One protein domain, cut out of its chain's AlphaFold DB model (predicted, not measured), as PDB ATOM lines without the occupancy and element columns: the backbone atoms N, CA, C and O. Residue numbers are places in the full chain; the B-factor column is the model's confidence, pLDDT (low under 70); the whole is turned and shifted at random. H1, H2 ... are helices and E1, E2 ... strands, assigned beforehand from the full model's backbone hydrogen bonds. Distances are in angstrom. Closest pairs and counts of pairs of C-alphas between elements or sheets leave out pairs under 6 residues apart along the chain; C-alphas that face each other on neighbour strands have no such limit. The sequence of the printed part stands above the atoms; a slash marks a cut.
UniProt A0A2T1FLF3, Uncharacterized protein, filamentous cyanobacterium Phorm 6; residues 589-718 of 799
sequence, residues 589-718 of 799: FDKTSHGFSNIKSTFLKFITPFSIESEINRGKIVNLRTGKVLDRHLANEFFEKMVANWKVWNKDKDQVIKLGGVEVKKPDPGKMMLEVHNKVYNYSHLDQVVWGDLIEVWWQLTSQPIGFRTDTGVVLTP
ATOM      1  N   PHE A 589       1.881 -20.831 -37.438       54.25
ATOM      2  CA  PHE A 589       1.340 -22.194 -37.372       54.25
ATOM      3  C   PHE A 589       1.634 -22.819 -35.997       54.25
ATOM      4  O   PHE A 589       2.449 -23.727 -35.851       54.25
ATOM      5  N   ASP A 590       1.021 -22.240 -34.967       54.28
ATOM      6  CA  ASP A 590       1.071 -22.714 -33.582       54.28
ATOM      7  C   ASP A 590      -0.190 -23.539 -33.268       54.28
ATOM      8  O   ASP A 590      -1.265 -23.251 -33.803       54.28
ATOM      9  N   LYS A 591      -0.099 -24.523 -32.361       57.88
ATOM     10  CA  LYS A 591      -1.266 -25.298 -31.890       57.88
ATOM     11  C   LYS A 591      -2.308 -24.420 -31.186       57.88
ATOM     12  O   LYS A 591      -3.472 -24.789 -31.094       57.88
ATOM     13  N   THR A 592      -1.881 -23.254 -30.698       52.59
ATOM     14  CA  THR A 592      -2.728 -22.216 -30.092       52.59
ATOM     15  C   THR A 592      -3.369 -21.257 -31.104       52.59
ATOM     16  O   THR A 592      -4.188 -20.427 -30.709       52.59
ATOM     17  N   SER A 593      -3.036 -21.348 -32.399       53.09
ATOM     18  CA  SER A 593      -3.631 -20.500 -33.442       53.09
ATOM     19  C   SER A 593      -5.050 -20.962 -33.802       53.09
ATOM     20  O   SER A 593      -5.313 -22.154 -33.945       53.09
ATOM     21  N   HIS A 594      -5.986 -20.026 -33.999       44.34
ATOM     22  CA  HIS A 594      -7.396 -20.373 -34.243       44.34
ATOM     23  C   HIS A 594      -7.631 -21.113 -35.580       44.34
ATOM     24  O   HIS A 594      -8.612 -21.833 -35.729       44.34
ATOM     25  N   GLY A 595      -6.705 -20.999 -36.541       55.09
ATOM     26  CA  GLY A 595      -6.732 -21.770 -37.790       55.09
ATOM     27  C   GLY A 595      -6.241 -23.220 -37.662       55.09
ATOM     28  O   GLY A 595      -6.432 -24.002 -38.595       55.09
ATOM     29  N   PHE A 596      -5.620 -23.600 -36.538       70.75
ATOM     30  CA  PHE A 596      -5.001 -24.916 -36.351       70.75
ATOM     31  C   PHE A 596      -6.004 -26.069 -36.477       70.75
ATOM     32  O   PHE A 596      -5.738 -27.037 -37.187       70.75
ATOM     33  N   SER A 597      -7.174 -25.945 -35.843       72.44
ATOM     34  CA  SER A 597      -8.261 -26.931 -35.908       72.44
ATOM     35  C   SER A 597      -8.756 -27.150 -37.338       72.44
ATOM     36  O   SER A 597      -8.923 -28.294 -37.757       72.44
ATOM     37  N   ASN A 598      -8.925 -26.073 -38.109       73.31
ATOM     38  CA  ASN A 598      -9.367 -26.147 -39.499       73.31
ATOM     39  C   ASN A 598      -8.300 -26.784 -40.393       73.31
ATOM     40  O   ASN A 598      -8.620 -27.715 -41.124       73.31
ATOM     41  N   ILE A 599      -7.030 -26.377 -40.283       76.56
ATOM     42  CA  ILE A 599      -5.929 -26.972 -41.063       76.56
ATOM     43  C   ILE A 599      -5.754 -28.460 -40.717       76.56
ATOM     44  O   ILE A 599      -5.574 -29.281 -41.616       76.56
ATOM     45  N   LYS A 600      -5.872 -28.823 -39.434       86.38
ATOM     46  CA  LYS A 600      -5.849 -30.209 -38.951       86.38
ATOM     47  C   LYS A 600      -7.029 -31.026 -39.482       86.38
ATOM     48  O   LYS A 600      -6.834 -32.145 -39.945       86.38
ATOM     49  N   SER A 601      -8.236 -30.461 -39.463       85.38
ATOM     50  CA  SER A 601      -9.444 -31.077 -40.024       85.38
ATOM     51  C   SER A 601      -9.316 -31.290 -41.537       85.38
ATOM     52  O   SER A 601      -9.586 -32.382 -42.028       85.38
ATOM     53  N   THR A 602      -8.810 -30.294 -42.275       85.94
ATOM     54  CA  THR A 602      -8.501 -30.397 -43.710       85.94
ATOM     55  C   THR A 602      -7.463 -31.487 -43.984       85.94
ATOM     56  O   THR A 602      -7.698 -32.337 -44.838       85.94
ATOM     57  N   PHE A 603      -6.350 -31.508 -43.244       91.38
ATOM     58  CA  PHE A 603      -5.310 -32.529 -43.387       91.38
ATOM     59  C   PHE A 603      -5.866 -33.938 -43.155       91.38
ATOM     60  O   PHE A 603      -5.711 -34.806 -44.009       91.38
ATOM     61  N   LEU A 604      -6.574 -34.148 -42.038       90.81
ATOM     62  CA  LEU A 604      -7.178 -35.439 -41.712       90.81
ATOM     63  C   LEU A 604      -8.222 -35.851 -42.764       90.81
ATOM     64  O   LEU A 604      -8.188 -36.982 -43.233       90.81
ATOM     65  N   LYS A 605      -9.085 -34.931 -43.219       91.06
ATOM     66  CA  LYS A 605     -10.072 -35.201 -44.278       91.06
ATOM     67  C   LYS A 605      -9.427 -35.719 -45.569       91.06
ATOM     68  O   LYS A 605      -9.952 -36.658 -46.159       91.06
ATOM     69  N   PHE A 606      -8.325 -35.111 -46.011       90.50
ATOM     70  CA  PHE A 606      -7.692 -35.451 -47.292       90.50
ATOM     71  C   PHE A 606      -6.610 -36.535 -47.199       90.50
ATOM     72  O   PHE A 606      -6.227 -37.072 -48.235       90.50
ATOM     73  N   ILE A 607      -6.164 -36.921 -45.995       89.88
ATOM     74  CA  ILE A 607      -5.303 -38.100 -45.792       89.88
ATOM     75  C   ILE A 607      -6.099 -39.398 -45.559       89.88
ATOM     76  O   ILE A 607      -5.600 -40.467 -45.901       89.88
ATOM     77  N   THR A 608      -7.345 -39.328 -45.063       88.38
ATOM     78  CA  THR A 608      -8.206 -40.509 -44.823       88.38
ATOM     79  C   THR A 608      -8.322 -41.480 -46.009       88.38
ATOM     80  O   THR A 608      -8.203 -42.675 -45.757       88.38
ATOM     81  N   PRO A 609      -8.489 -41.068 -47.286       87.62
ATOM     82  CA  PRO A 609      -8.561 -42.016 -48.410       87.62
ATOM     83  C   PRO A 609      -7.362 -42.978 -48.501       87.62
ATOM     84  O   PRO A 609      -7.499 -44.129 -48.915       87.62
ATOM     85  N   PHE A 610      -6.195 -42.518 -48.046       87.19
ATOM     86  CA  PHE A 610      -4.923 -43.239 -48.071       87.19
ATOM     87  C   PHE A 610      -4.586 -43.896 -46.713       87.19
ATOM     88  O   PHE A 610      -3.478 -44.405 -46.532       87.19
ATOM     89  N   SER A 611      -5.527 -43.889 -45.759       86.06
ATOM     90  CA  SER A 611      -5.426 -44.520 -44.436       86.06
ATOM     91  C   SER A 611      -6.081 -45.911 -44.409       86.06
ATOM     92  O   SER A 611      -6.789 -46.302 -45.347       86.06
ATOM     93  N   ILE A 612      -5.863 -46.665 -43.326       82.06
ATOM     94  CA  ILE A 612      -6.457 -48.001 -43.126       82.06
ATOM     95  C   ILE A 612      -7.976 -47.951 -42.876       82.06
ATOM     96  O   ILE A 612      -8.667 -48.936 -43.102       82.06
ATOM     97  N   GLU A 613      -8.501 -46.799 -42.450       79.38
ATOM     98  CA  GLU A 613      -9.925 -46.590 -42.136       79.38
ATOM     99  C   GLU A 613     -10.792 -46.348 -43.382       79.38
ATOM    100  O   GLU A 613     -12.005 -46.201 -43.260       79.38
ATOM    101  N   SER A 614     -10.197 -46.264 -44.578       79.81
ATOM    102  CA  SER A 614     -10.938 -45.990 -45.811       79.81
ATOM    103  C   SER A 614     -11.068 -47.211 -46.716       79.81
ATOM    104  O   SER A 614     -10.075 -47.737 -47.222       79.81
ATOM    105  N   GLU A 615     -12.324 -47.548 -47.013       75.31
ATOM    106  CA  GLU A 615     -12.775 -48.515 -48.026       75.31
ATOM    107  C   GLU A 615     -12.268 -48.202 -49.447       75.31
ATOM    108  O   GLU A 615     -12.299 -49.061 -50.327       75.31
ATOM    109  N   ILE A 616     -11.782 -46.977 -49.695       76.06
ATOM    110  CA  ILE A 616     -11.192 -46.593 -50.978       76.06
ATOM    111  C   ILE A 616      -9.884 -47.365 -51.154       76.06
ATOM    112  O   ILE A 616      -8.849 -47.003 -50.590       76.06
ATOM    113  N   ASN A 617      -9.923 -48.408 -51.981       66.00
ATOM    114  CA  ASN A 617      -8.765 -49.227 -52.328       66.00
ATOM    115  C   ASN A 617      -7.888 -48.534 -53.395       66.00
ATOM    116  O   ASN A 617      -7.646 -49.061 -54.475       66.00
ATOM    117  N   ARG A 618      -7.468 -47.299 -53.095       67.69
ATOM    118  CA  ARG A 618      -6.300 -46.645 -53.700       67.69
ATOM    119  C   ARG A 618      -5.140 -46.748 -52.711       67.69
ATOM    120  O   ARG A 618      -5.355 -47.051 -51.536       67.69
ATOM    121  N   GLY A 619      -3.926 -46.491 -53.195       74.62
ATOM    122  CA  GLY A 619      -2.711 -46.770 -52.440       74.62
ATOM    123  C   GLY A 619      -2.665 -46.166 -51.028       74.62
ATOM    124  O   GLY A 619      -3.272 -45.132 -50.737       74.62
ATOM    125  N   LYS A 620      -1.973 -46.859 -50.124       84.06
ATOM    126  CA  LYS A 620      -2.054 -46.643 -48.674       84.06
ATOM    127  C   LYS A 620      -0.729 -46.155 -48.099       84.06
ATOM    128  O   LYS A 620       0.324 -46.710 -48.404       84.06
ATOM    129  N   ILE A 621      -0.759 -45.135 -47.243       84.19
ATOM    130  CA  ILE A 621       0.458 -44.618 -46.600       84.19
ATOM    131  C   ILE A 621       0.878 -45.612 -45.513       84.19
ATOM    132  O   ILE A 621       0.102 -45.897 -44.599       84.19
ATOM    133  N   VAL A 622       2.100 -46.132 -45.601       75.12
ATOM    134  CA  VAL A 622       2.645 -47.165 -44.705       75.12
ATOM    135  C   VAL A 622       3.829 -46.643 -43.899       75.12
ATOM    136  O   VAL A 622       4.696 -45.954 -44.428       75.12
ATOM    137  N   ASN A 623       3.901 -47.011 -42.621       74.69
ATOM    138  CA  ASN A 623       5.090 -46.833 -41.789       74.69
ATOM    139  C   ASN A 623       6.076 -47.975 -42.076       74.69
ATOM    140  O   ASN A 623       5.837 -49.129 -41.713       74.69
ATOM    141  N   LEU A 624       7.205 -47.650 -42.705       62.12
ATOM    142  CA  LEU A 624       8.178 -48.623 -43.205       62.12
ATOM    143  C   LEU A 624       8.849 -49.432 -42.083       62.12
ATOM    144  O   LEU A 624       9.243 -50.565 -42.317       62.12
ATOM    145  N   ARG A 625       8.947 -48.901 -40.852       60.12
ATOM    146  CA  ARG A 625       9.509 -49.651 -39.707       60.12
ATOM    147  C   ARG A 625       8.569 -50.716 -39.149       60.12
ATOM    148  O   ARG A 625       9.041 -51.635 -38.489       60.12
ATOM    149  N   THR A 626       7.257 -50.571 -39.333       63.91
ATOM    150  CA  THR A 626       6.256 -51.465 -38.719       63.91
ATOM    151  C   THR A 626       5.425 -52.238 -39.739       63.91
ATOM    152  O   THR A 626       4.663 -53.119 -39.347       63.91
ATOM    153  N   GLY A 627       5.518 -51.888 -41.025       62.38
ATOM    154  CA  GLY A 627       4.666 -52.407 -42.099       62.38
ATOM    155  C   GLY A 627       3.197 -51.971 -42.003       62.38
ATOM    156  O   GLY A 627       2.404 -52.327 -42.869       62.38
ATOM    157  N   LYS A 628       2.807 -51.212 -40.969       72.19
ATOM    158  CA  LYS A 628       1.413 -50.815 -40.748       72.19
ATOM    159  C   LYS A 628       1.037 -49.627 -41.626       72.19
ATOM    160  O   LYS A 628       1.760 -48.631 -41.670       72.19
ATOM    161  N   VAL A 629      -0.127 -49.717 -42.266       80.44
ATOM    162  CA  VAL A 629      -0.817 -48.556 -42.843       80.44
ATOM    163  C   VAL A 629      -1.148 -47.566 -41.722       80.44
ATOM    164  O   VAL A 629      -1.441 -47.979 -40.599       80.44
ATOM    165  N   LEU A 630      -1.091 -46.263 -42.004       85.50
ATOM    166  CA  LEU A 630      -1.510 -45.233 -41.057       85.50
ATOM    167  C   LEU A 630      -3.019 -45.340 -40.780       85.50
ATOM    168  O   LEU A 630      -3.839 -45.278 -41.694       85.50
ATOM    169  N   ASP A 631      -3.376 -45.441 -39.504       85.88
ATOM    170  CA  ASP A 631      -4.702 -45.105 -38.984       85.88
ATOM    171  C   ASP A 631      -4.809 -43.592 -38.689       85.88
ATOM    172  O   ASP A 631      -3.850 -42.827 -38.859       85.88
ATOM    173  N   ARG A 632      -5.979 -43.127 -38.248       83.62
ATOM    174  CA  ARG A 632      -6.243 -41.717 -37.929       83.62
ATOM    175  C   ARG A 632      -5.488 -41.215 -36.700       83.62
ATOM    176  O   ARG A 632      -5.227 -40.014 -36.621       83.62
ATOM    177  N   HIS A 633      -5.104 -42.089 -35.768       84.62
ATOM    178  CA  HIS A 633      -4.244 -41.722 -34.641       84.62
ATOM    179  C   HIS A 633      -2.803 -41.484 -35.117       84.62
ATOM    180  O   HIS A 633      -2.217 -40.450 -34.791       84.62
ATOM    181  N   LEU A 634      -2.260 -42.373 -35.955       82.06
ATOM    182  CA  LEU A 634      -0.941 -42.233 -36.576       82.06
ATOM    183  C   LEU A 634      -0.885 -41.040 -37.541       82.06
ATOM    184  O   LEU A 634       0.073 -40.273 -37.496       82.06
ATOM    185  N   ALA A 635      -1.922 -40.812 -38.354       86.88
ATOM    186  CA  ALA A 635      -2.030 -39.628 -39.212       86.88
ATOM    187  C   ALA A 635      -2.095 -38.320 -38.398       86.88
ATOM    188  O   ALA A 635      -1.538 -37.297 -38.803       86.88
ATOM    189  N   ASN A 636      -2.727 -38.354 -37.221       86.56
ATOM    190  CA  ASN A 636      -2.713 -37.256 -36.259       86.56
ATOM    191  C   ASN A 636      -1.320 -37.055 -35.629       86.56
ATOM    192  O   ASN A 636      -0.827 -35.933 -35.626       86.56
ATOM    193  N   GLU A 637      -0.650 -38.105 -35.147       85.62
ATOM    194  CA  GLU A 637       0.718 -38.020 -34.602       85.62
ATOM    195  C   GLU A 637       1.706 -37.448 -35.636       85.62
ATOM    196  O   GLU A 637       2.522 -36.575 -35.328       85.62
ATOM    197  N   PHE A 638       1.578 -37.906 -36.880       83.94
ATOM    198  CA  PHE A 638       2.347 -37.468 -38.037       83.94
ATOM    199  C   PHE A 638       2.137 -35.975 -38.342       83.94
ATOM    200  O   PHE A 638       3.108 -35.216 -38.412       83.94
ATOM    201  N   PHE A 639       0.881 -35.513 -38.400       87.75
ATOM    202  CA  PHE A 639       0.549 -34.086 -38.511       87.75
ATOM    203  C   PHE A 639       1.178 -33.261 -37.377       87.75
ATOM    204  O   PHE A 639       1.820 -32.240 -37.625       87.75
ATOM    205  N   GLU A 640       1.057 -33.712 -36.127       85.44
ATOM    206  CA  GLU A 640       1.590 -33.004 -34.956       85.44
ATOM    207  C   GLU A 640       3.133 -32.890 -34.969       85.44
ATOM    208  O   GLU A 640       3.675 -31.953 -34.371       85.44
ATOM    209  N   LYS A 641       3.840 -33.779 -35.686       83.06
ATOM    210  CA  LYS A 641       5.288 -33.677 -35.960       83.06
ATOM    211  C   LYS A 641       5.606 -32.705 -37.097       83.06
ATOM    212  O   LYS A 641       6.493 -31.870 -36.920       83.06
ATOM    213  N   MET A 642       4.844 -32.725 -38.197       80.12
ATOM    214  CA  MET A 642       4.971 -31.716 -39.268       80.12
ATOM    215  C   MET A 642       4.802 -30.294 -38.711       80.12
ATOM    216  O   MET A 642       5.560 -29.391 -39.063       80.12
ATOM    217  N   VAL A 643       3.844 -30.103 -37.794       77.31
ATOM    218  CA  VAL A 643       3.608 -28.843 -37.069       77.31
ATOM    219  C   VAL A 643       4.835 -28.430 -36.252       77.31
ATOM    220  O   VAL A 643       5.265 -27.280 -36.330       77.31
ATOM    221  N   ALA A 644       5.415 -29.354 -35.477       75.38
ATOM    222  CA  ALA A 644       6.554 -29.060 -34.604       75.38
ATOM    223  C   ALA A 644       7.776 -28.543 -35.387       75.38
ATOM    224  O   ALA A 644       8.424 -27.584 -34.958       75.38
ATOM    225  N   ASN A 645       8.036 -29.120 -36.562       72.75
ATOM    226  CA  ASN A 645       9.174 -28.771 -37.416       72.75
ATOM    227  C   ASN A 645       8.857 -27.702 -38.481       72.75
ATOM    228  O   ASN A 645       9.750 -27.283 -39.219       72.75
ATOM    229  N   TRP A 646       7.629 -27.171 -38.535       70.44
ATOM    230  CA  TRP A 646       7.200 -26.188 -39.547       70.44
ATOM    231  C   TRP A 646       8.036 -24.889 -39.559       70.44
ATOM    232  O   TRP A 646       8.162 -24.216 -40.582       70.44
ATOM    233  N   LYS A 647       8.673 -24.543 -38.430       60.91
ATOM    234  CA  LYS A 647       9.620 -23.412 -38.317       60.91
ATOM    235  C   LYS A 647      10.987 -23.667 -38.975       60.91
ATOM    236  O   LYS A 647      11.797 -22.742 -39.032       60.91
ATOM    237  N   VAL A 648      11.264 -24.890 -39.424       63.81
ATOM    238  CA  VAL A 648      12.398 -25.232 -40.299       63.81
ATOM    239  C   VAL A 648      11.943 -25.096 -41.751       63.81
ATOM    240  O   VAL A 648      12.484 -24.273 -42.478       63.81
ATOM    241  N   TRP A 649      10.851 -25.777 -42.106       63.59
ATOM    242  CA  TRP A 649      10.213 -25.766 -43.429       63.59
ATOM    243  C   TRP A 649       9.953 -24.367 -44.018       63.59
ATOM    244  O   TRP A 649      10.161 -24.131 -45.204       63.59
ATOM    245  N   ASN A 650       9.528 -23.414 -43.183       60.34
ATOM    246  CA  ASN A 650       9.238 -22.033 -43.591       60.34
ATOM    247  C   ASN A 650      10.478 -21.099 -43.573       60.34
ATOM    248  O   ASN A 650      10.318 -19.878 -43.587       60.34
ATOM    249  N   LYS A 651      11.706 -21.638 -43.472       55.91
ATOM    250  CA  LYS A 651      12.964 -20.871 -43.610       55.91
ATOM    251  C   LYS A 651      13.617 -21.011 -44.980       55.91
ATOM    252  O   LYS A 651      14.376 -20.116 -45.353       55.91
ATOM    253  N   ASP A 652      13.347 -22.095 -45.701       55.84
ATOM    254  CA  ASP A 652      13.855 -22.250 -47.061       55.84
ATOM    255  C   ASP A 652      13.246 -21.186 -47.974       55.84
ATOM    256  O   ASP A 652      12.076 -20.812 -47.849       55.84
ATOM    257  N   LYS A 653      14.069 -20.659 -48.884       48.19
ATOM    258  CA  LYS A 653      13.681 -19.545 -49.763       48.19
ATOM    259  C   LYS A 653      12.568 -19.947 -50.734       48.19
ATOM    260  O   LYS A 653      11.742 -19.109 -51.105       48.19
ATOM    261  N   ASP A 654      12.537 -21.222 -51.102       55.94
ATOM    262  CA  ASP A 654      11.639 -21.768 -52.108       55.94
ATOM    263  C   ASP A 654      10.252 -21.996 -51.512       55.94
ATOM    264  O   ASP A 654       9.977 -22.993 -50.841       55.94
ATOM    265  N   GLN A 655       9.347 -21.055 -51.782       64.94
ATOM    266  CA  GLN A 655       7.941 -21.102 -51.365       64.94
ATOM    267  C   GLN A 655       7.103 -22.098 -52.190       64.94
ATOM    268  O   GLN A 655       5.877 -22.013 -52.175       64.94
ATOM    269  N   VAL A 656       7.735 -23.029 -52.910       76.62
ATOM    270  CA  VAL A 656       7.105 -24.031 -53.782       76.62
ATOM    271  C   VAL A 656       7.665 -25.429 -53.518       76.62
ATOM    272  O   VAL A 656       8.814 -25.583 -53.109       76.62
ATOM    273  N   ILE A 657       6.834 -26.439 -53.744       74.00
ATOM    274  CA  ILE A 657       7.214 -27.839 -53.966       74.00
ATOM    275  C   ILE A 657       6.806 -28.214 -55.390       74.00
ATOM    276  O   ILE A 657       5.857 -27.636 -55.921       74.00
ATOM    277  N   LYS A 658       7.476 -29.184 -56.008       78.31
ATOM    278  CA  LYS A 658       6.927 -29.848 -57.196       78.31
ATOM    279  C   LYS A 658       5.953 -30.934 -56.732       78.31
ATOM    280  O   LYS A 658       6.154 -31.496 -55.663       78.31
ATOM    281  N   LEU A 659       4.866 -31.135 -57.474       80.62
ATOM    282  CA  LEU A 659       3.908 -32.231 -57.294       80.62
ATOM    283  C   LEU A 659       3.439 -32.688 -58.680       80.62
ATOM    284  O   LEU A 659       2.661 -31.990 -59.342       80.62
ATOM    285  N   GLY A 660       3.932 -33.837 -59.142       73.94
ATOM    286  CA  GLY A 660       3.660 -34.337 -60.491       73.94
ATOM    287  C   GLY A 660       4.229 -33.404 -61.564       73.94
ATOM    288  O   GLY A 660       3.542 -33.075 -62.529       73.94
ATOM    289  N   GLY A 661       5.440 -32.883 -61.336       74.00
ATOM    290  CA  GLY A 661       6.122 -31.937 -62.230       74.00
ATOM    291  C   GLY A 661       5.624 -30.482 -62.188       74.00
ATOM    292  O   GLY A 661       6.284 -29.608 -62.746       74.00
ATOM    293  N   VAL A 662       4.509 -30.186 -61.506       78.12
ATOM    294  CA  VAL A 662       3.949 -28.824 -61.390       78.12
ATOM    295  C   VAL A 662       4.388 -28.163 -60.083       78.12
ATOM    296  O   VAL A 662       4.304 -28.779 -59.025       78.12
ATOM    297  N   GLU A 663       4.808 -26.897 -60.131       80.62
ATOM    298  CA  GLU A 663       5.168 -26.133 -58.929       80.62
ATOM    299  C   GLU A 663       3.928 -25.629 -58.173       80.62
ATOM    300  O   GLU A 663       3.153 -24.801 -58.657       80.62
ATOM    301  N   VAL A 664       3.757 -26.126 -56.948       75.31
ATOM    302  CA  VAL A 664       2.660 -25.816 -56.029       75.31
ATOM    303  C   VAL A 664       3.215 -25.026 -54.847       75.31
ATOM    304  O   VAL A 664       4.172 -25.438 -54.193       75.31
ATOM    305  N   LYS A 665       2.618 -23.867 -54.544       72.25
ATOM    306  CA  LYS A 665       3.056 -23.013 -53.427       72.25
ATOM    307  C   LYS A 665       2.853 -23.720 -52.086       72.25
ATOM    308  O   LYS A 665       1.755 -24.197 -51.835       72.25
ATOM    309  N   LYS A 666       3.868 -23.715 -51.211       68.94
ATOM    310  CA  LYS A 666       3.848 -24.229 -49.826       68.94
ATOM    311  C   LYS A 666       2.907 -23.368 -48.951       68.94
ATOM    312  O   LYS A 666       3.301 -22.252 -48.609       68.94
ATOM    313  N   PRO A 667       1.692 -23.821 -48.571       63.16
ATOM    314  CA  PRO A 667       0.720 -22.971 -47.874       63.16
ATOM    315  C   PRO A 667       0.626 -23.319 -46.380       63.16
ATOM    316  O   PRO A 667       1.028 -22.546 -45.515       63.16
ATOM    317  N   ASP A 668       0.105 -24.511 -46.100       76.81
ATOM    318  CA  ASP A 668      -0.047 -25.187 -44.816       76.81
ATOM    319  C   ASP A 668      -0.248 -26.693 -45.107       76.81
ATOM    320  O   ASP A 668      -0.564 -27.039 -46.254       76.81
ATOM    321  N   PRO A 669      -0.076 -27.613 -44.135       81.62
ATOM    322  CA  PRO A 669      -0.196 -29.048 -44.402       81.62
ATOM    323  C   PRO A 669      -1.572 -29.473 -44.931       81.62
ATOM    324  O   PRO A 669      -1.656 -30.384 -45.750       81.62
ATOM    325  N   GLY A 670      -2.649 -28.814 -44.489       83.75
ATOM    326  CA  GLY A 670      -4.017 -29.148 -44.887       83.75
ATOM    327  C   GLY A 670      -4.267 -28.846 -46.361       83.75
ATOM    328  O   GLY A 670      -4.711 -29.721 -47.100       83.75
ATOM    329  N   LYS A 671      -3.911 -27.639 -46.816       81.94
ATOM    330  CA  LYS A 671      -3.974 -27.280 -48.239       81.94
ATOM    331  C   LYS A 671      -2.994 -28.090 -49.088       81.94
ATOM    332  O   LYS A 671      -3.348 -28.472 -50.194       81.94
ATOM    333  N   MET A 672      -1.807 -28.414 -48.571       84.38
ATOM    334  CA  MET A 672      -0.871 -29.302 -49.273       84.38
ATOM    335  C   MET A 672      -1.492 -30.688 -49.519       84.38
ATOM    336  O   MET A 672      -1.409 -31.195 -50.632       84.38
ATOM    337  N   MET A 673      -2.189 -31.260 -48.528       88.69
ATOM    338  CA  MET A 673      -2.917 -32.523 -48.709       88.69
ATOM    339  C   MET A 673      -4.155 -32.413 -49.603       88.69
ATOM    340  O   MET A 673      -4.464 -33.374 -50.300       88.69
ATOM    341  N   LEU A 674      -4.836 -31.263 -49.642       88.25
ATOM    342  CA  LEU A 674      -5.887 -30.996 -50.630       88.25
ATOM    343  C   LEU A 674      -5.323 -31.021 -52.063       88.25
ATOM    344  O   LEU A 674      -5.906 -31.672 -52.924       88.25
ATOM    345  N   GLU A 675      -4.187 -30.368 -52.323       86.38
ATOM    346  CA  GLU A 675      -3.556 -30.375 -53.653       86.38
ATOM    347  C   GLU A 675      -3.063 -31.773 -54.053       86.38
ATOM    348  O   GLU A 675      -3.341 -32.227 -55.162       86.38
ATOM    349  N   VAL A 676      -2.408 -32.499 -53.136       87.06
ATOM    350  CA  VAL A 676      -2.005 -33.906 -53.336       87.06
ATOM    351  C   VAL A 676      -3.222 -34.773 -53.655       87.06
ATOM    352  O   VAL A 676      -3.220 -35.478 -54.661       87.06
ATOM    353  N   HIS A 677      -4.288 -34.676 -52.853       88.06
ATOM    354  CA  HIS A 677      -5.532 -35.403 -53.093       88.06
ATOM    355  C   HIS A 677      -6.122 -35.058 -54.465       88.06
ATOM    356  O   HIS A 677      -6.436 -35.962 -55.228       88.06
ATOM    357  N   ASN A 678      -6.227 -33.777 -54.825       87.06
ATOM    358  CA  ASN A 678      -6.762 -33.355 -56.123       87.06
ATOM    359  C   ASN A 678      -5.925 -33.884 -57.299       87.06
ATOM    360  O   ASN A 678      -6.490 -34.315 -58.305       87.06
ATOM    361  N   LYS A 679      -4.592 -33.895 -57.179       85.50
ATOM    362  CA  LYS A 679      -3.693 -34.446 -58.204       85.50
ATOM    363  C   LYS A 679      -3.851 -35.962 -58.338       85.50
ATOM    364  O   LYS A 679      -4.156 -36.428 -59.429       85.50
ATOM    365  N   VAL A 680      -3.733 -36.707 -57.239       83.38
ATOM    366  CA  VAL A 680      -3.855 -38.178 -57.197       83.38
ATOM    367  C   VAL A 680      -5.266 -38.653 -57.574       83.38
ATOM    368  O   VAL A 680      -5.434 -39.723 -58.161       83.38
ATOM    369  N   TYR A 681      -6.303 -37.874 -57.253       81.88
ATOM    370  CA  TYR A 681      -7.683 -38.246 -57.556       81.88
ATOM    371  C   TYR A 681      -8.017 -38.058 -59.039       81.88
ATOM    372  O   TYR A 681      -8.563 -38.984 -59.646       81.88
ATOM    373  N   ASN A 682      -7.650 -36.903 -59.613       80.88
ATOM    374  CA  ASN A 682      -8.003 -36.505 -60.982       80.88
ATOM    375  C   ASN A 682      -7.009 -37.000 -62.050       80.88
ATOM    376  O   ASN A 682      -7.385 -37.128 -63.213       80.88
ATOM    377  N   TYR A 683      -5.757 -37.280 -61.676       80.19
ATOM    378  CA  TYR A 683      -4.690 -37.729 -62.577       80.19
ATOM    379  C   TYR A 683      -4.031 -38.990 -62.009       80.19
ATOM    380  O   TYR A 683      -2.905 -38.957 -61.518       80.19
ATOM    381  N   SER A 684      -4.745 -40.117 -62.067       69.62
ATOM    382  CA  SER A 684      -4.293 -41.395 -61.491       69.62
ATOM    383  C   SER A 684      -2.923 -41.857 -61.998       69.62
ATOM    384  O   SER A 684      -2.175 -42.441 -61.233       69.62
ATOM    385  N   HIS A 685      -2.553 -41.543 -63.244       74.75
ATOM    386  CA  HIS A 685      -1.241 -41.871 -63.821       74.75
ATOM    387  C   HIS A 685      -0.070 -41.031 -63.268       74.75
ATOM    388  O   HIS A 685       1.078 -41.281 -63.625       74.75
ATOM    389  N   LEU A 686      -0.341 -40.018 -62.436       74.25
ATOM    390  CA  LEU A 686       0.672 -39.211 -61.748       74.25
ATOM    391  C   LEU A 686       0.797 -39.572 -60.262       74.25
ATOM    392  O   LEU A 686       1.563 -38.915 -59.559       74.25
ATOM    393  N   ASP A 687       0.064 -40.569 -59.757       73.31
ATOM    394  CA  ASP A 687       0.008 -40.862 -58.323       73.31
ATOM    395  C   ASP A 687       1.393 -41.187 -57.738       73.31
ATOM    396  O   ASP A 687       1.822 -40.529 -56.791       73.31
ATOM    397  N   GLN A 688       2.141 -42.101 -58.357       69.75
ATOM    398  CA  GLN A 688       3.495 -42.485 -57.943       69.75
ATOM    399  C   GLN A 688       4.466 -41.293 -57.963       69.75
ATOM    400  O   GLN A 688       5.308 -41.167 -57.074       69.75
ATOM    401  N   VAL A 689       4.319 -40.382 -58.934       73.06
ATOM    402  CA  VAL A 689       5.160 -39.180 -59.066       73.06
ATOM    403  C   VAL A 689       4.832 -38.165 -57.966       73.06
ATOM    404  O   VAL A 689       5.728 -37.690 -57.277       73.06
ATOM    405  N   VAL A 690       3.544 -37.880 -57.752       80.38
ATOM    406  CA  VAL A 690       3.054 -36.933 -56.734       80.38
ATOM    407  C   VAL A 690       3.371 -37.421 -55.317       80.38
ATOM    408  O   VAL A 690       3.744 -36.615 -54.466       80.38
ATOM    409  N   TRP A 691       3.268 -38.728 -55.053       81.38
ATOM    410  CA  TRP A 691       3.686 -39.304 -53.774       81.38
ATOM    411  C   TRP A 691       5.205 -39.340 -53.621       81.38
ATOM    412  O   TRP A 691       5.693 -39.068 -52.525       81.38
ATOM    413  N   GLY A 692       5.955 -39.596 -54.697       71.06
ATOM    414  CA  GLY A 692       7.415 -39.493 -54.699       71.06
ATOM    415  C   GLY A 692       7.899 -38.097 -54.295       71.06
ATOM    416  O   GLY A 692       8.663 -37.965 -53.339       71.06
ATOM    417  N   ASP A 693       7.374 -37.055 -54.947       75.81
ATOM    418  CA  ASP A 693       7.653 -35.649 -54.618       75.81
ATOM    419  C   ASP A 693       7.346 -35.312 -53.135       75.81
ATOM    420  O   ASP A 693       8.031 -34.495 -52.511       75.81
ATOM    421  N   LEU A 694       6.316 -35.939 -52.547       81.81
ATOM    422  CA  LEU A 694       5.820 -35.628 -51.202       81.81
ATOM    423  C   LEU A 694       6.498 -36.421 -50.069       81.81
ATOM    424  O   LEU A 694       6.655 -35.890 -48.967       81.81
ATOM    425  N   ILE A 695       6.891 -37.679 -50.291       76.81
ATOM    426  CA  ILE A 695       7.438 -38.554 -49.233       76.81
ATOM    427  C   ILE A 695       8.760 -38.006 -48.678       76.81
ATOM    428  O   ILE A 695       8.960 -38.015 -47.463       76.81
ATOM    429  N   GLU A 696       9.635 -37.472 -49.532       69.44
ATOM    430  CA  GLU A 696      10.904 -36.858 -49.112       69.44
ATOM    431  C   GLU A 696      10.657 -35.584 -48.278       69.44
ATOM    432  O   GLU A 696      11.175 -35.437 -47.170       69.44
ATOM    433  N   VAL A 697       9.756 -34.715 -48.751       76.12
ATOM    434  CA  VAL A 697       9.254 -33.532 -48.028       76.12
ATOM    435  C   VAL A 697       8.721 -33.895 -46.636       76.12
ATOM    436  O   VAL A 697       8.976 -33.205 -45.644       76.12
ATOM    437  N   TRP A 698       7.988 -34.999 -46.539       81.44
ATOM    438  CA  TRP A 698       7.422 -35.502 -45.296       81.44
ATOM    439  C   TRP A 698       8.445 -36.153 -44.361       81.44
ATOM    440  O   TRP A 698       8.356 -35.970 -43.141       81.44
ATOM    441  N   TRP A 699       9.434 -36.865 -44.902       76.31
ATOM    442  CA  TRP A 699      10.565 -37.393 -44.142       76.31
ATOM    443  C   TRP A 699      11.353 -36.251 -43.486       76.31
ATOM    444  O   TRP A 699      11.542 -36.267 -42.269       76.31
ATOM    445  N   GLN A 700      11.697 -35.205 -44.244       72.44
ATOM    446  CA  GLN A 700      12.378 -34.006 -43.735       72.44
ATOM    447  C   GLN A 700      11.567 -33.273 -42.650       72.44
ATOM    448  O   GLN A 700      12.130 -32.753 -41.687       72.44
ATOM    449  N   LEU A 701      10.235 -33.258 -42.774       73.81
ATOM    450  CA  LEU A 701       9.329 -32.636 -41.804       73.81
ATOM    451  C   LEU A 701       9.122 -33.438 -40.509       73.81
ATOM    452  O   LEU A 701       8.725 -32.846 -39.505       73.81
ATOM    453  N   THR A 702       9.324 -34.757 -40.495       78.38
ATOM    454  CA  THR A 702       8.851 -35.610 -39.377       78.38
ATOM    455  C   THR A 702       9.857 -36.619 -38.840       78.38
ATOM    456  O   THR A 702       9.653 -37.136 -37.737       78.38
ATOM    457  N   SER A 703      10.900 -36.939 -39.607       74.88
ATOM    458  CA  SER A 703      11.801 -38.076 -39.386       74.88
ATOM    459  C   SER A 703      11.073 -39.421 -39.194       74.88
ATOM    460  O   SER A 703      11.622 -40.346 -38.589       74.88
ATOM    461  N   GLN A 704       9.828 -39.554 -39.680       73.44
ATOM    462  CA  GLN A 704       9.085 -40.815 -39.666       73.44
ATOM    463  C   GLN A 704       9.259 -41.542 -41.005       73.44
ATOM    464  O   GLN A 704       8.929 -40.975 -42.044       73.44
ATOM    465  N   PRO A 705       9.768 -42.788 -41.007       68.69
ATOM    466  CA  PRO A 705      10.029 -43.516 -42.239       68.69
ATOM    467  C   PRO A 705       8.706 -44.042 -42.792       68.69
ATOM    468  O   PRO A 705       8.157 -45.026 -42.295       68.69
ATOM    469  N   ILE A 706       8.192 -43.355 -43.805       72.94
ATOM    470  CA  ILE A 706       6.917 -43.646 -44.457       72.94
ATOM    471  C   ILE A 706       7.117 -43.892 -45.954       72.94
ATOM    472  O   ILE A 706       8.097 -43.431 -46.536       72.94
ATOM    473  N   GLY A 707       6.180 -44.605 -46.565       75.06
ATOM    474  CA  GLY A 707       6.090 -44.794 -48.012       75.06
ATOM    475  C   GLY A 707       4.634 -44.889 -48.461       75.06
ATOM    476  O   GLY A 707       3.722 -44.868 -47.630       75.06
ATOM    477  N   PHE A 708       4.412 -45.011 -49.767       78.62
ATOM    478  CA  PHE A 708       3.077 -45.148 -50.352       78.62
ATOM    479  C   PHE A 708       2.942 -46.516 -51.023       78.62
ATOM    480  O   PHE A 708       3.711 -46.858 -51.916       78.62
ATOM    481  N   ARG A 709       2.001 -47.338 -50.566       71.62
ATOM    482  CA  ARG A 709       1.789 -48.703 -51.055       71.62
ATOM    483  C   ARG A 709       0.766 -48.720 -52.184       71.62
ATOM    484  O   ARG A 709      -0.387 -48.388 -51.934       71.62
ATOM    485  N   THR A 710       1.164 -49.156 -53.370       67.12
ATOM    486  CA  THR A 710       0.315 -49.382 -54.550       67.12
ATOM    487  C   THR A 710       0.002 -50.870 -54.737       67.12
ATOM    488  O   THR A 710       0.592 -51.745 -54.106       67.12
ATOM    489  N   ASP A 711      -0.879 -51.167 -55.686       57.94
ATOM    490  CA  ASP A 711      -1.257 -52.508 -56.162       57.94
ATOM    491  C   ASP A 711      -0.061 -53.319 -56.726       57.94
ATOM    492  O   ASP A 711      -0.146 -54.529 -56.954       57.94
ATOM    493  N   THR A 712       1.061 -52.633 -56.972       49.06
ATOM    494  CA  THR A 712       2.321 -53.154 -57.517       49.06
ATOM    495  C   THR A 712       3.441 -53.296 -56.480       49.06
ATOM    496  O   THR A 712       4.459 -53.906 -56.796       49.06
ATOM    497  N   GLY A 713       3.289 -52.771 -55.256       55.12
ATOM    498  CA  GLY A 713       4.316 -52.835 -54.208       55.12
ATOM    499  C   GLY A 713       4.306 -51.623 -53.274       55.12
ATOM    500  O   GLY A 713       3.281 -50.980 -53.071       55.12
ATOM    501  N   VAL A 714       5.458 -51.280 -52.689       55.12
ATOM    502  CA  VAL A 714       5.626 -50.013 -51.955       55.12
ATOM    503  C   VAL A 714       6.492 -49.070 -52.777       55.12
ATOM    504  O   VAL A 714       7.680 -49.336 -52.971       55.12
ATOM    505  N   VAL A 715       5.889 -47.963 -53.216       55.69
ATOM    506  CA  VAL A 715       6.563 -46.832 -53.853       55.69
ATOM    507  C   VAL A 715       7.502 -46.206 -52.830       55.69
ATOM    508  O   VAL A 715       7.082 -45.571 -51.855       55.69
ATOM    509  N   LEU A 716       8.790 -46.410 -53.079       54.28
ATOM    510  CA  LEU A 716       9.886 -45.660 -52.490       54.28
ATOM    511  C   LEU A 716      10.447 -44.740 -53.579       54.28
ATOM    512  O   LEU A 716      10.438 -45.081 -54.759       54.28
ATOM    513  N   THR A 717      10.922 -43.565 -53.189       46.09
ATOM    514  CA  THR A 717      11.521 -42.576 -54.088       46.09
ATOM    515  C   THR A 717      12.852 -43.069 -54.672       46.09
ATOM    516  O   THR A 717      13.794 -43.263 -53.900       46.09
ATOM    517  N   PRO A 718      13.012 -43.153 -56.010       39.00
ATOM    518  CA  PRO A 718      14.313 -43.441 -56.627       39.00
ATOM    519  C   PRO A 718      15.373 -42.375 -56.315       39.00
ATOM    520  O   PRO A 718      16.563 -42.649 -56.329       39.00
TER     521      PRO A 718
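AT A GLANCE: This is residues 589 to 718 of the 799 residues of an uncharacterized protein of filamentous cyanobacterium Phorm 6 (UniProt A0A2T1FLF3). A compact core of two antiparallel helices, H3 and H4, has a small three-stranded sheet packed on H4 and a two-stranded hairpin, E2 and E3, beside both helices. H1 runs beside H3, and H2 crosses between H1 and the last residues of H4. The printed part has 130 residues, in the order H1 E1 H2 E2 E3 H3 H4 E4 E5, a mixed class of helices and strands. The larger sheet, order E1 - E4 - E5, is antiparallel; the radius of gyration of the C-alphas is 13.8 A and the spans are 40 by 31 by 26 A.

IN THESE COORDINATES: The sheet holds E1, residues 620 to 623, E4, 706 to 710, 13.4 A long, and E5, 713 to 715, ending at C-alpha (6.563, -46.832, -53.853). H4, 684 to 702, is 26.4 A; H3, 669 to 682, 19.8 A; H2, 632 to 649, 23.6 A; H1, 596 to 610, 21.8 A, beginning at C-alpha (-5.001, -24.916, -36.351). E2 is 656 to 659 and E3 662 to 665.

HOW THE PARTS SIT: E1 and E4 are antiparallel, N 620 and O 709 2.9 A apart; in the hairpin E4 and E5, N 710 and O 713 are 2.8 A apart. H4 is on one face of this sheet, making two layers, helix and sheet, at a height over the sheet of 8.6 A, along the strands. H3 and H4, a helical hairpin, touch at Val 680 and Asp 687, C-alphas 4.8 A apart, a shallow tilt of 18 degrees. H1 touches H3, closest C-alphas Phe 603 and Gly 670, 3.9 A. H2 touches H4 at a steep tilt of 67 degrees, closest C-alphas Met 642 and Leu 701, 5.1 A. In the hairpin E2 and E3, N 657 and O 664 are 2.9 A apart. Every O i to N i+4 pair is within hydrogen-bond range in H3, but 9 of 11 in H1, 12 of 14 in H2 and 11 of 15 in H4.

THE WHOLE: The C-alphas of Thr 592 and Thr 712, the two farthest apart, are 41.7 A apart. The printed part has no cut and no long link. Mean pLDDT of the printed part is 74.1; residues 589 to 595, 647 to 655 and 710 to 718 are among those under 70.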